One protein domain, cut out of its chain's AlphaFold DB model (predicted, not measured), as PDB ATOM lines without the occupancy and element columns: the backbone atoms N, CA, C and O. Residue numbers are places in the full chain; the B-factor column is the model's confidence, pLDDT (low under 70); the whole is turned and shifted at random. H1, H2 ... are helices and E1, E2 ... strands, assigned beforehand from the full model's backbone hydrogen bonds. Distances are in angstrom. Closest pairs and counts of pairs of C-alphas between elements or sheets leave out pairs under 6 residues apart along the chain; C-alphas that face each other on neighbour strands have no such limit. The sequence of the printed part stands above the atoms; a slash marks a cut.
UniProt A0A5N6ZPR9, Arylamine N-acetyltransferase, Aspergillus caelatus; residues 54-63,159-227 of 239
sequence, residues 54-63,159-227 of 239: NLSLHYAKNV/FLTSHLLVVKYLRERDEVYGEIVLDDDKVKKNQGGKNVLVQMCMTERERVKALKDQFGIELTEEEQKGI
ATOM      1  N   ASN A  54     169.779 148.863 158.157       86.50
ATOM      2  CA  ASN A  54     170.629 147.895 157.464       86.50
ATOM      3  C   ASN A  54     169.815 146.842 156.687       86.50
ATOM      4  O   ASN A  54     170.320 145.758 156.394       86.50
ATOM      5  N   LEU A  55     168.563 147.143 156.337       84.94
ATOM      6  CA  LEU A  55     167.599 146.224 155.729       84.94
ATOM      7  C   LEU A  55     168.094 145.678 154.399       84.94
ATOM      8  O   LEU A  55     167.831 144.523 154.090       84.94
ATOM      9  N   SER A  56     168.863 146.446 153.627       79.88
ATOM     10  CA  SER A  56     169.458 145.949 152.377       79.88
ATOM     11  C   SER A  56     170.379 144.732 152.578       79.88
ATOM     12  O   SER A  56     170.495 143.898 151.680       79.88
ATOM     13  N   LEU A  57     170.985 144.558 153.759       78.88
ATOM     14  CA  LEU A  57     171.771 143.362 154.094       78.88
ATOM     15  C   LEU A  57     170.897 142.128 154.352       78.88
ATOM     16  O   LEU A  57     171.401 141.008 154.297       78.88
ATOM     17  N   HIS A  58     169.598 142.320 154.587       83.38
ATOM     18  CA  HIS A  58     168.658 141.286 155.026       83.38
ATOM     19  C   HIS A  58     167.555 141.006 153.997       83.38
ATOM     20  O   HIS A  58     167.226 139.853 153.766       83.38
ATOM     21  N   TYR A  59     167.036 142.018 153.305       83.75
ATOM     22  CA  TYR A  59     165.918 141.902 152.359       83.75
ATOM     23  C   TYR A  59     166.346 141.940 150.883       83.75
ATOM     24  O   TYR A  59     165.583 141.539 150.006       83.75
ATOM     25  N   ALA A  60     167.567 142.378 150.547       78.19
ATOM     26  CA  ALA A  60     167.971 142.456 149.140       78.19
ATOM     27  C   ALA A  60     168.214 141.060 148.543       78.19
ATOM     28  O   ALA A  60     169.210 140.418 148.871       78.19
ATOM     29  N   LYS A  61     167.355 140.617 147.614       65.69
ATOM     30  CA  LYS A  61     167.434 139.319 146.902       65.69
ATOM     31  C   LYS A  61     168.835 138.991 146.374       65.69
ATOM     32  O   LYS A  61     169.324 137.885 146.557       65.69
ATOM     33  N   ASN A  62     169.488 139.988 145.780       61.88
ATOM     34  CA  ASN A  62     170.915 139.986 145.493       61.88
ATOM     35  C   ASN A  62     171.517 141.116 146.312       61.88
ATOM     36  O   ASN A  62     171.259 142.284 146.011       61.88
ATOM     37  N   VAL A  63     172.324 140.801 147.325       55.31
ATOM     38  CA  VAL A  63     173.147 141.840 147.937       55.31
ATOM     39  C   VAL A  63     174.129 142.262 146.845       55.31
ATOM     40  O   VAL A  63     175.129 141.589 146.613       55.31
ATOM     41  N   PHE A 159     178.118 142.639 163.440       70.94
ATOM     42  CA  PHE A 159     176.809 142.136 163.866       70.94
ATOM     43  C   PHE A 159     175.685 142.597 162.921       70.94
ATOM     44  O   PHE A 159     174.649 141.956 162.830       70.94
ATOM     45  N   LEU A 160     175.907 143.666 162.148       73.62
ATOM     46  CA  LEU A 160     174.950 144.219 161.190       73.62
ATOM     47  C   LEU A 160     174.576 143.262 160.043       73.62
ATOM     48  O   LEU A 160     173.572 143.504 159.378       73.62
ATOM     49  N   THR A 161     175.352 142.205 159.772       71.81
ATOM     50  CA  THR A 161     174.979 141.189 158.765       71.81
ATOM     51  C   THR A 161     174.103 140.076 159.333       71.81
ATOM     52  O   THR A 161     173.408 139.414 158.566       71.81
ATOM     53  N   SER A 162     174.115 139.870 160.651       74.31
ATOM     54  CA  SER A 162     173.330 138.844 161.345       74.31
ATOM     55  C   SER A 162     172.143 139.407 162.123       74.31
ATOM     56  O   SER A 162     171.173 138.685 162.320       74.31
ATOM     57  N   HIS A 163     172.208 140.682 162.506       84.50
ATOM     58  CA  HIS A 163     171.190 141.399 163.266       84.50
ATOM     59  C   HIS A 163     170.595 142.527 162.433       84.50
ATOM     60  O   HIS A 163     171.314 143.346 161.846       84.50
ATOM     61  N   LEU A 164     169.272 142.575 162.384       88.62
ATOM     62  CA  LEU A 164     168.521 143.638 161.741       88.62
ATOM     63  C   LEU A 164     168.335 144.784 162.732       88.62
ATOM     64  O   LEU A 164     167.812 144.596 163.827       88.62
ATOM     65  N   LEU A 165     168.739 145.984 162.326       91.06
ATOM     66  CA  LEU A 165     168.656 147.178 163.149       91.06
ATOM     67  C   LEU A 165     168.098 148.344 162.335       91.06
ATOM     68  O   LEU A 165     168.671 148.747 161.321       91.06
ATOM     69  N   VAL A 166     167.005 148.924 162.823       92.25
ATOM     70  CA  VAL A 166     166.479 150.198 162.326       92.25
ATOM     71  C   VAL A 166     166.325 151.151 163.496       92.25
ATOM     72  O   VAL A 166     165.726 150.804 164.509       92.25
ATOM     73  N   VAL A 167     166.850 152.363 163.363       92.75
ATOM     74  CA  VAL A 167     166.773 153.401 164.391       92.75
ATOM     75  C   VAL A 167     166.188 154.660 163.783       92.75
ATOM     76  O   VAL A 167     166.657 155.139 162.752       92.75
ATOM     77  N   LYS A 168     165.194 155.237 164.452       93.25
ATOM     78  CA  LYS A 168     164.620 156.528 164.083       93.25
ATOM     79  C   LYS A 168     164.496 157.415 165.306       93.25
ATOM     80  O   LYS A 168     163.895 157.038 166.311       93.25
ATOM     81  N   TYR A 169     165.025 158.625 165.194       92.75
ATOM     82  CA  TYR A 169     164.891 159.625 166.237       92.75
ATOM     83  C   TYR A 169     163.505 160.274 166.216       92.75
ATOM     84  O   TYR A 169     162.921 160.522 165.162       92.75
ATOM     85  N   LEU A 170     162.990 160.575 167.404       92.00
ATOM     86  CA  LEU A 170     161.706 161.225 167.622       92.00
ATOM     87  C   LEU A 170     161.933 162.694 167.963       92.00
ATOM     88  O   LEU A 170     162.675 163.017 168.895       92.00
ATOM     89  N   ARG A 171     161.280 163.578 167.213       90.31
ATOM     90  CA  ARG A 171     161.405 165.030 167.347       90.31
ATOM     91  C   ARG A 171     160.062 165.664 167.631       90.31
ATOM     92  O   ARG A 171     159.048 165.250 167.078       90.31
ATOM     93  N   GLU A 172     160.094 166.703 168.447       88.19
ATOM     94  CA  GLU A 172     159.012 167.662 168.587       88.19
ATOM     95  C   GLU A 172     159.599 169.063 168.412       88.19
ATOM     96  O   GLU A 172     160.543 169.444 169.104       88.19
ATOM     97  N   ARG A 173     159.062 169.827 167.452       82.88
ATOM     98  CA  ARG A 173     159.592 171.142 167.055       82.88
ATOM     99  C   ARG A 173     161.089 171.068 166.752       82.88
ATOM    100  O   ARG A 173     161.463 170.429 165.771       82.88
ATOM    101  N   ASP A 174     161.920 171.679 167.597       76.38
ATOM    102  CA  ASP A 174     163.362 171.748 167.408       76.38
ATOM    103  C   ASP A 174     164.177 170.794 168.286       76.38
ATOM    104  O   ASP A 174     165.402 170.726 168.174       76.38
ATOM    105  N   GLU A 175     163.500 169.983 169.102       86.00
ATOM    106  CA  GLU A 175     164.135 169.082 170.052       86.00
ATOM    107  C   GLU A 175     163.891 167.616 169.690       86.00
ATOM    108  O   GLU A 175     162.762 167.159 169.508       86.00
ATOM    109  N   VAL A 176     164.978 166.850 169.609       89.25
ATOM    110  CA  VAL A 176     164.901 165.390 169.546       89.25
ATOM    111  C   VAL A 176     164.828 164.857 170.974       89.25
ATOM    112  O   VAL A 176     165.813 164.948 171.711       89.25
ATOM    113  N   TYR A 177     163.665 164.332 171.356       90.62
ATOM    114  CA  TYR A 177     163.351 163.920 172.730       90.62
ATOM    115  C   TYR A 177     163.527 162.416 172.966       90.62
ATOM    116  O   TYR A 177     163.530 161.955 174.108       90.62
ATOM    117  N   GLY A 178     163.638 161.623 171.901       91.81
ATOM    118  CA  GLY A 178     163.690 160.175 172.025       91.81
ATOM    119  C   GLY A 178     164.050 159.467 170.734       91.81
ATOM    120  O   GLY A 178     164.433 160.086 169.744       91.81
ATOM    121  N   GLU A 179     163.897 158.155 170.757       93.31
ATOM    122  CA  GLU A 179     164.139 157.261 169.633       93.31
ATOM    123  C   GLU A 179     163.174 156.073 169.676       93.31
ATOM    124  O   GLU A 179     162.647 155.692 170.729       93.31
ATOM    125  N   ILE A 180     162.946 155.493 168.507       95.19
ATOM    126  CA  ILE A 180     162.323 154.192 168.324       95.19
ATOM    127  C   ILE A 180     163.300 153.303 167.556       95.19
ATOM    128  O   ILE A 180     163.957 153.749 166.613       95.19
ATOM    129  N   VAL A 181     163.420 152.056 167.994       95.31
ATOM    130  CA  VAL A 181     164.393 151.085 167.500       95.31
ATOM    131  C   VAL A 181     163.666 149.794 167.169       95.31
ATOM    132  O   VAL A 181     162.910 149.297 167.998       95.31
ATOM    133  N   LEU A 182     163.895 149.250 165.979       96.19
ATOM    134  CA  LEU A 182     163.607 147.858 165.653       96.19
ATOM    135  C   LEU A 182     164.924 147.095 165.770       96.19
ATOM    136  O   LEU A 182     165.855 147.359 165.016       96.19
ATOM    137  N   ASP A 183     164.979 146.195 166.742       94.00
ATOM    138  CA  ASP A 183     166.126 145.361 167.091       94.00
ATOM    139  C   ASP A 183     165.714 143.900 166.895       94.00
ATOM    140  O   ASP A 183     164.998 143.341 167.731       94.00
ATOM    141  N   ASP A 184     166.080 143.356 165.733       93.69
ATOM    142  CA  ASP A 184     165.631 142.084 165.160       93.69
ATOM    143  C   ASP A 184     164.100 141.951 165.073       93.69
ATOM    144  O   ASP A 184     163.484 142.264 164.051       93.69
ATOM    145  N   ASP A 185     163.480 141.470 166.143       95.44
ATOM    146  CA  ASP A 185     162.050 141.208 166.310       95.44
ATOM    147  C   ASP A 185     161.363 142.224 167.239       95.44
ATOM    148  O   ASP A 185     160.136 142.265 167.330       95.44
ATOM    149  N   LYS A 186     162.124 143.061 167.949       97.00
ATOM    150  CA  LYS A 186     161.607 143.918 169.024       97.00
ATOM    151  C   LYS A 186     161.595 145.378 168.613       97.00
ATOM    152  O   LYS A 186     162.642 145.980 168.396       97.00
ATOM    153  N   VAL A 187     160.416 145.988 168.631       97.12
ATOM    154  CA  VAL A 187     160.267 147.442 168.564       97.12
ATOM    155  C   VAL A 187     160.347 148.002 169.979       97.12
ATOM    156  O   VAL A 187     159.518 147.681 170.830       97.12
ATOM    157  N   LYS A 188     161.338 148.848 170.240       96.25
ATOM    158  CA  LYS A 188     161.593 149.490 171.531       96.25
ATOM    159  C   LYS A 188     161.551 151.000 171.361       96.25
ATOM    160  O   LYS A 188     162.003 151.521 170.347       96.25
ATOM    161  N   LYS A 189     161.039 151.715 172.355       94.81
ATOM    162  CA  LYS A 189     161.003 153.178 172.370       94.81
ATOM    163  C   LYS A 189     161.709 153.705 173.607       94.81
ATOM    164  O   LYS A 189     161.486 153.204 174.707       94.81
ATOM    165  N   ASN A 190     162.526 154.732 173.425       91.12
ATOM    166  CA  ASN A 190     163.243 155.415 174.490       91.12
ATOM    167  C   ASN A 190     162.923 156.910 174.427       91.12
ATOM    168  O   ASN A 190     163.262 157.581 173.461       91.12
ATOM    169  N   GLN A 191     162.248 157.430 175.454       87.69
ATOM    170  CA  GLN A 191     161.870 158.850 175.565       87.69
ATOM    171  C   GLN A 191     162.505 159.528 176.790       87.69
ATOM    172  O   GLN A 191     161.998 160.539 177.264       87.69
ATOM    173  N   GLY A 192     163.561 158.943 177.370       73.25
ATOM    174  CA  GLY A 192     164.088 159.438 178.647       73.25
ATOM    175  C   GLY A 192     165.146 158.574 179.333       73.25
ATOM    176  O   GLY A 192     165.282 158.648 180.547       73.25
ATOM    177  N   GLY A 193     165.885 157.746 178.591       71.31
ATOM    178  CA  GLY A 193     166.981 156.911 179.103       71.31
ATOM    179  C   GLY A 193     166.613 155.449 179.383       71.31
ATOM    180  O   GLY A 193     167.481 154.669 179.764       71.31
ATOM    181  N   LYS A 194     165.354 155.045 179.169       79.19
ATOM    182  CA  LYS A 194     164.911 153.651 179.318       79.19
ATOM    183  C   LYS A 194     164.210 153.166 178.058       79.19
ATOM    184  O   LYS A 194     163.246 153.775 177.604       79.19
ATOM    185  N   ASN A 195     164.664 152.023 177.554       85.56
ATOM    186  CA  ASN A 195     163.983 151.293 176.494       85.56
ATOM    187  C   ASN A 195     162.713 150.631 177.036       85.56
ATOM    188  O   ASN A 195     162.766 149.831 177.973       85.56
ATOM    189  N   VAL A 196     161.578 150.949 176.422       93.19
ATOM    190  CA  VAL A 196     160.280 150.317 176.666       93.19
ATOM    191  C   VAL A 196     159.917 149.500 175.433       93.19
ATOM    192  O   VAL A 196     159.931 150.027 174.323       93.19
ATOM    193  N   LEU A 197     159.616 148.213 175.610       95.25
ATOM    194  CA  LEU A 197     159.135 147.362 174.522       95.25
ATOM    195  C   LEU A 197     157.745 147.842 174.083       95.25
ATOM    196  O   LEU A 197     156.838 147.942 174.903       95.25
ATOM    197  N   VAL A 198     157.600 148.139 172.796       95.75
ATOM    198  CA  VAL A 198     156.347 148.581 172.169       95.75
ATOM    199  C   VAL A 198     155.648 147.411 171.492       95.75
ATOM    200  O   VAL A 198     154.441 147.250 171.626       95.75
ATOM    201  N   GLN A 199     156.409 146.593 170.765       95.38
ATOM    202  CA  GLN A 199     155.897 145.460 170.006       95.38
ATOM    203  C   GLN A 199     156.986 144.391 169.897       95.38
ATOM    204  O   GLN A 199     158.157 144.713 169.703       95.38
ATOM    205  N   MET A 200     156.592 143.125 169.995       96.31
ATOM    206  CA  MET A 200     157.409 141.981 169.596       96.31
ATOM    207  C   MET A 200     156.776 141.399 168.332       96.31
ATOM    208  O   MET A 200     155.580 141.121 168.328       96.31
ATOM    209  N   CYS A 201     157.546 141.305 167.254       96.12
ATOM    210  CA  CYS A 201     157.109 140.758 165.976       96.12
ATOM    211  C   CYS A 201     157.404 139.263 165.982       96.12
ATOM    212  O   CYS A 201     158.564 138.864 165.998       96.12
ATOM    213  N   MET A 202     156.366 138.437 165.955       94.88
ATOM    214  CA  MET A 202     156.511 136.985 165.869       94.88
ATOM    215  C   MET A 202     156.683 136.530 164.418       94.88
ATOM    216  O   MET A 202     157.244 135.465 164.155       94.88
ATOM    217  N   THR A 203     156.230 137.354 163.469       95.06
ATOM    218  CA  THR A 203     156.258 137.041 162.038       95.06
ATOM    219  C   THR A 203     156.898 138.147 161.199       95.06
ATOM    220  O   THR A 203     156.877 139.326 161.565       95.06
ATOM    221  N   GLU A 204     157.401 137.790 160.013       94.44
ATOM    222  CA  GLU A 204     157.904 138.767 159.037       94.44
ATOM    223  C   GLU A 204     156.828 139.771 158.644       94.44
ATOM    224  O   GLU A 204     157.103 140.959 158.500       94.44
ATOM    225  N   ARG A 205     155.580 139.316 158.518       93.75
ATOM    226  CA  ARG A 205     154.449 140.181 158.179       93.75
ATOM    227  C   ARG A 205     154.250 141.276 159.227       93.75
ATOM    228  O   ARG A 205     154.013 142.431 158.876       93.75
ATOM    229  N   GLU A 206     154.359 140.928 160.506       96.12
ATOM    230  CA  GLU A 206     154.290 141.898 161.601       96.12
ATOM    231  C   GLU A 206     155.478 142.856 161.594       96.12
ATOM    232  O   GLU A 206     155.283 144.056 161.799       96.12
ATOM    233  N   ARG A 207     156.686 142.356 161.305       96.31
ATOM    234  CA  ARG A 207     157.888 143.190 161.216       96.31
ATOM    235  C   ARG A 207     157.819 144.179 160.057       96.31
ATOM    236  O   ARG A 207     158.083 145.361 160.253       96.31
ATOM    237  N   VAL A 208     157.388 143.739 158.875       95.12
ATOM    238  CA  VAL A 208     157.164 144.604 157.703       95.12
ATOM    239  C   VAL A 208     156.100 145.660 158.002       95.12
ATOM    240  O   VAL A 208     156.269 146.832 157.662       95.12
ATOM    241  N   LYS A 209     155.022 145.281 158.697       95.88
ATOM    242  CA  LYS A 209     154.011 146.240 159.148       95.88
ATOM    243  C   LYS A 209     154.601 147.266 160.124       95.88
ATOM    244  O   LYS A 209     154.338 148.455 159.979       95.88
ATOM    245  N   ALA A 210     155.435 146.835 161.073       96.50
ATOM    246  CA  ALA A 210     156.113 147.735 162.005       96.50
ATOM    247  C   ALA A 210     157.083 148.696 161.292       96.50
ATOM    248  O   ALA A 210     157.109 149.882 161.623       96.50
ATOM    249  N   LEU A 211     157.830 148.222 160.286       95.94
ATOM    250  CA  LEU A 211     158.692 149.051 159.432       95.94
ATOM    251  C   LEU A 211     157.904 150.189 158.771       95.94
ATOM    252  O   LEU A 211     158.319 151.350 158.836       95.94
ATOM    253  N   LYS A 212     156.732 149.878 158.213       94.81
ATOM    254  CA  LYS A 212     155.855 150.881 157.604       94.81
ATOM    255  C   LYS A 212     155.302 151.855 158.642       94.81
ATOM    256  O   LYS A 212     155.501 153.060 158.511       94.81
ATOM    257  N   ASP A 213     154.661 151.343 159.687       94.88
ATOM    258  CA  ASP A 213     153.898 152.166 160.629       94.88
ATOM    259  C   ASP A 213     154.790 153.045 161.518       94.88
ATOM    260  O   ASP A 213     154.457 154.197 161.792       94.88
ATOM    261  N   GLN A 214     155.922 152.511 161.985       94.38
ATOM    262  CA  GLN A 214     156.787 153.194 162.955       94.38
ATOM    263  C   GLN A 214     157.933 153.954 162.277       94.38
ATOM    264  O   GLN A 214     158.301 155.061 162.688       94.38
ATOM    265  N   PHE A 215     158.497 153.385 161.209       93.06
ATOM    266  CA  PHE A 215     159.697 153.923 160.570       93.06
ATOM    267  C   PHE A 215     159.396 154.642 159.251       93.06
ATOM    268  O   PHE A 215     160.167 155.524 158.871       93.06
ATOM    269  N   GLY A 216     158.238 154.389 158.629       90.88
ATOM    270  CA  GLY A 216     157.885 154.925 157.312       90.88
ATOM    271  C   GLY A 216     158.644 154.234 156.178       90.88
ATOM    272  O   GLY A 216     158.888 154.852 155.146       90.88
ATOM    273  N   ILE A 217     159.080 152.990 156.399       91.19
ATOM    274  CA  ILE A 217     159.836 152.195 155.430       91.19
ATOM    275  C   ILE A 217     158.890 151.179 154.801       91.19
ATOM    276  O   ILE A 217     158.315 150.341 155.494       91.19
ATOM    277  N   GLU A 218     158.747 151.240 153.481       91.94
ATOM    278  CA  GLU A 218     157.931 150.303 152.717       91.94
ATOM    279  C   GLU A 218     158.834 149.380 151.901       91.94
ATOM    280  O   GLU A 218     159.680 149.849 151.144       91.94
ATOM    281  N   LEU A 219     158.649 148.071 152.072       88.06
ATOM    282  CA  LEU A 219     159.362 147.040 151.323       88.06
ATOM    283  C   LEU A 219     158.441 146.459 150.253       88.06
ATOM    284  O   LEU A 219     157.291 146.106 150.536       88.06
ATOM    285  N   THR A 220     158.959 146.308 149.042       88.44
ATOM    286  CA  THR A 220     158.268 145.615 147.950       88.44
ATOM    287  C   THR A 220     158.093 144.127 148.262       88.44
ATOM    288  O   THR A 220     158.822 143.554 149.070       88.44
ATOM    289  N   GLU A 221     157.151 143.454 147.597       86.88
ATOM    290  CA  GLU A 221     156.961 142.006 147.782       86.88
ATOM    291  C   GLU A 221     158.220 141.188 147.445       86.88
ATOM    292  O   GLU A 221     158.495 140.172 148.083       86.88
ATOM    293  N   GLU A 222     158.997 141.625 146.448       84.50
ATOM    294  CA  GLU A 222     160.274 141.002 146.082       84.50
ATOM    295  C   GLU A 222     161.311 141.133 147.208       84.50
ATOM    296  O   GLU A 222     161.984 140.155 147.533       84.50
ATOM    297  N   GLU A 223     161.424 142.312 147.827       83.44
ATOM    298  CA  GLU A 223     162.318 142.538 148.970       83.44
ATOM    299  C   GLU A 223     161.888 141.707 150.175       83.44
ATOM    300  O   GLU A 223     162.719 141.022 150.763       83.44
ATOM    301  N   GLN A 224     160.590 141.673 150.492       89.06
ATOM    302  CA  GLN A 224     160.052 140.871 151.597       89.06
ATOM    303  C   GLN A 224     160.386 139.379 151.455       89.06
ATOM    304  O   GLN A 224     160.703 138.723 152.442       89.06
ATOM    305  N   LYS A 225     160.378 138.834 150.232       87.12
ATOM    306  CA  LYS A 225     160.801 137.446 149.972       87.12
ATOM    307  C   LYS A 225     162.312 137.248 150.137       87.12
ATOM    308  O   LYS A 225     162.746 136.143 150.444       87.12
ATOM    309  N   GLY A 226     163.118 138.294 149.956       86.00
ATOM    310  CA  GLY A 226     164.582 138.216 149.964       86.00
ATOM    311  C   GLY A 226     165.215 137.861 151.313       86.00
ATOM    312  O   GLY A 226     166.376 137.438 151.332       86.00
ATOM    313  N   ILE A 227     164.468 137.993 152.414       87.88
ATOM    314  CA  ILE A 227     164.921 137.608 153.757       87.88
ATOM    315  C   ILE A 227     164.768 136.116 154.052       87.88
ATOM    316  O   ILE A 227     165.418 135.602 154.961       87.88
TER     317      ILE A 227
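Overview. This is residues 54 to 63 and 159 to 227 of the 239 residues of the protein "Arylamine N-acetyltransferase" of Aspergillus caelatus (UniProt A0A5N6ZPR9). A strongly twisted sheet of four antiparallel strands has one helix, H2, packed along one of its faces, with no named helix on the other. Two short helices, H1 and H3, touch each other off the sheet at one end of the domain, and the turn of the long E1-E2 hairpin lies at the other. The printed part has 79 residues, with three named helices and four named strands in the order H1 E1 E2 E3 E4 H2 H3, and the sheet runs E1 E2 E3 E4. The class is mixed, helices and strands. The whole is compact, with a radius of gyration of the C-alphas of 13.3 A, and elongated, with spans of 38 by 24 by 23 A.

Along the chain. H1 is residues 56 to 59, beginning at C-alpha 56 at (169.458, 145.949, 152.377). After the cut, E1 is residues 165 to 172, 23.3 A long, beginning at C-alpha 165 at (168.656, 147.178, 163.149). E2 is residues 175 to 183, 24.0 A long. E3 is residues 186 to 190, 12.8 A, and E4 is residues 195 to 200, 13.3 A. H2 is residues 204 to 215, 15.3 A. H3 is residues 221 to 226, ending at C-alpha 226 at (164.582, 138.216, 149.964).

Arrangement. The strands form a meander, each the antiparallel neighbour of the one before, with E1 and E4 as edge strands. In the hairpin of E1 and E2, N 168 and O 180 are 2.9 A apart, within hydrogen-bond range. In that of E2 and E3, N 181 and O 188 are 2.8 A apart. In that of E3 and E4, N 189 and O 196 are 2.8 A apart. H2 is on the sheet at a height of 9.0 A, over E2 and E3; this makes two layers, a helix on one face of a sheet. It runs along the strands, at 9 degrees to E2 on the local plane. The closest C-alphas of H2 and E1 are those of Phe 215 and Lys 168, 6.6 A apart. H2 and H3 are close but not clearly touching, with the C-alphas of Val 208 and Gln 224 closest at 7.7 A, at a steep tilt of 66 degrees, opposite ways. H3 touches H1, with the C-alphas of Gly 226 and Tyr 59 closest at 4.6 A. H1 and H3 are not on the sheet. In H2 and H3 every O i to N i+4 pair is within hydrogen-bond range; H1 is too short for such a pair, and its 1 pair of O i and N i+3 is not within range.

Size, cuts and confidence. The two C-alphas farthest apart are those of Asn 62 and Arg 173, 39.5 A. Residues 64 to 158 are not printed, and C-alphas 63 and 159 are 16.3 A apart across this cut. Of the links that are printed whole, none is long. The mean pLDDT of the printed part is 88.2, and residues 61 to 63 are under 70.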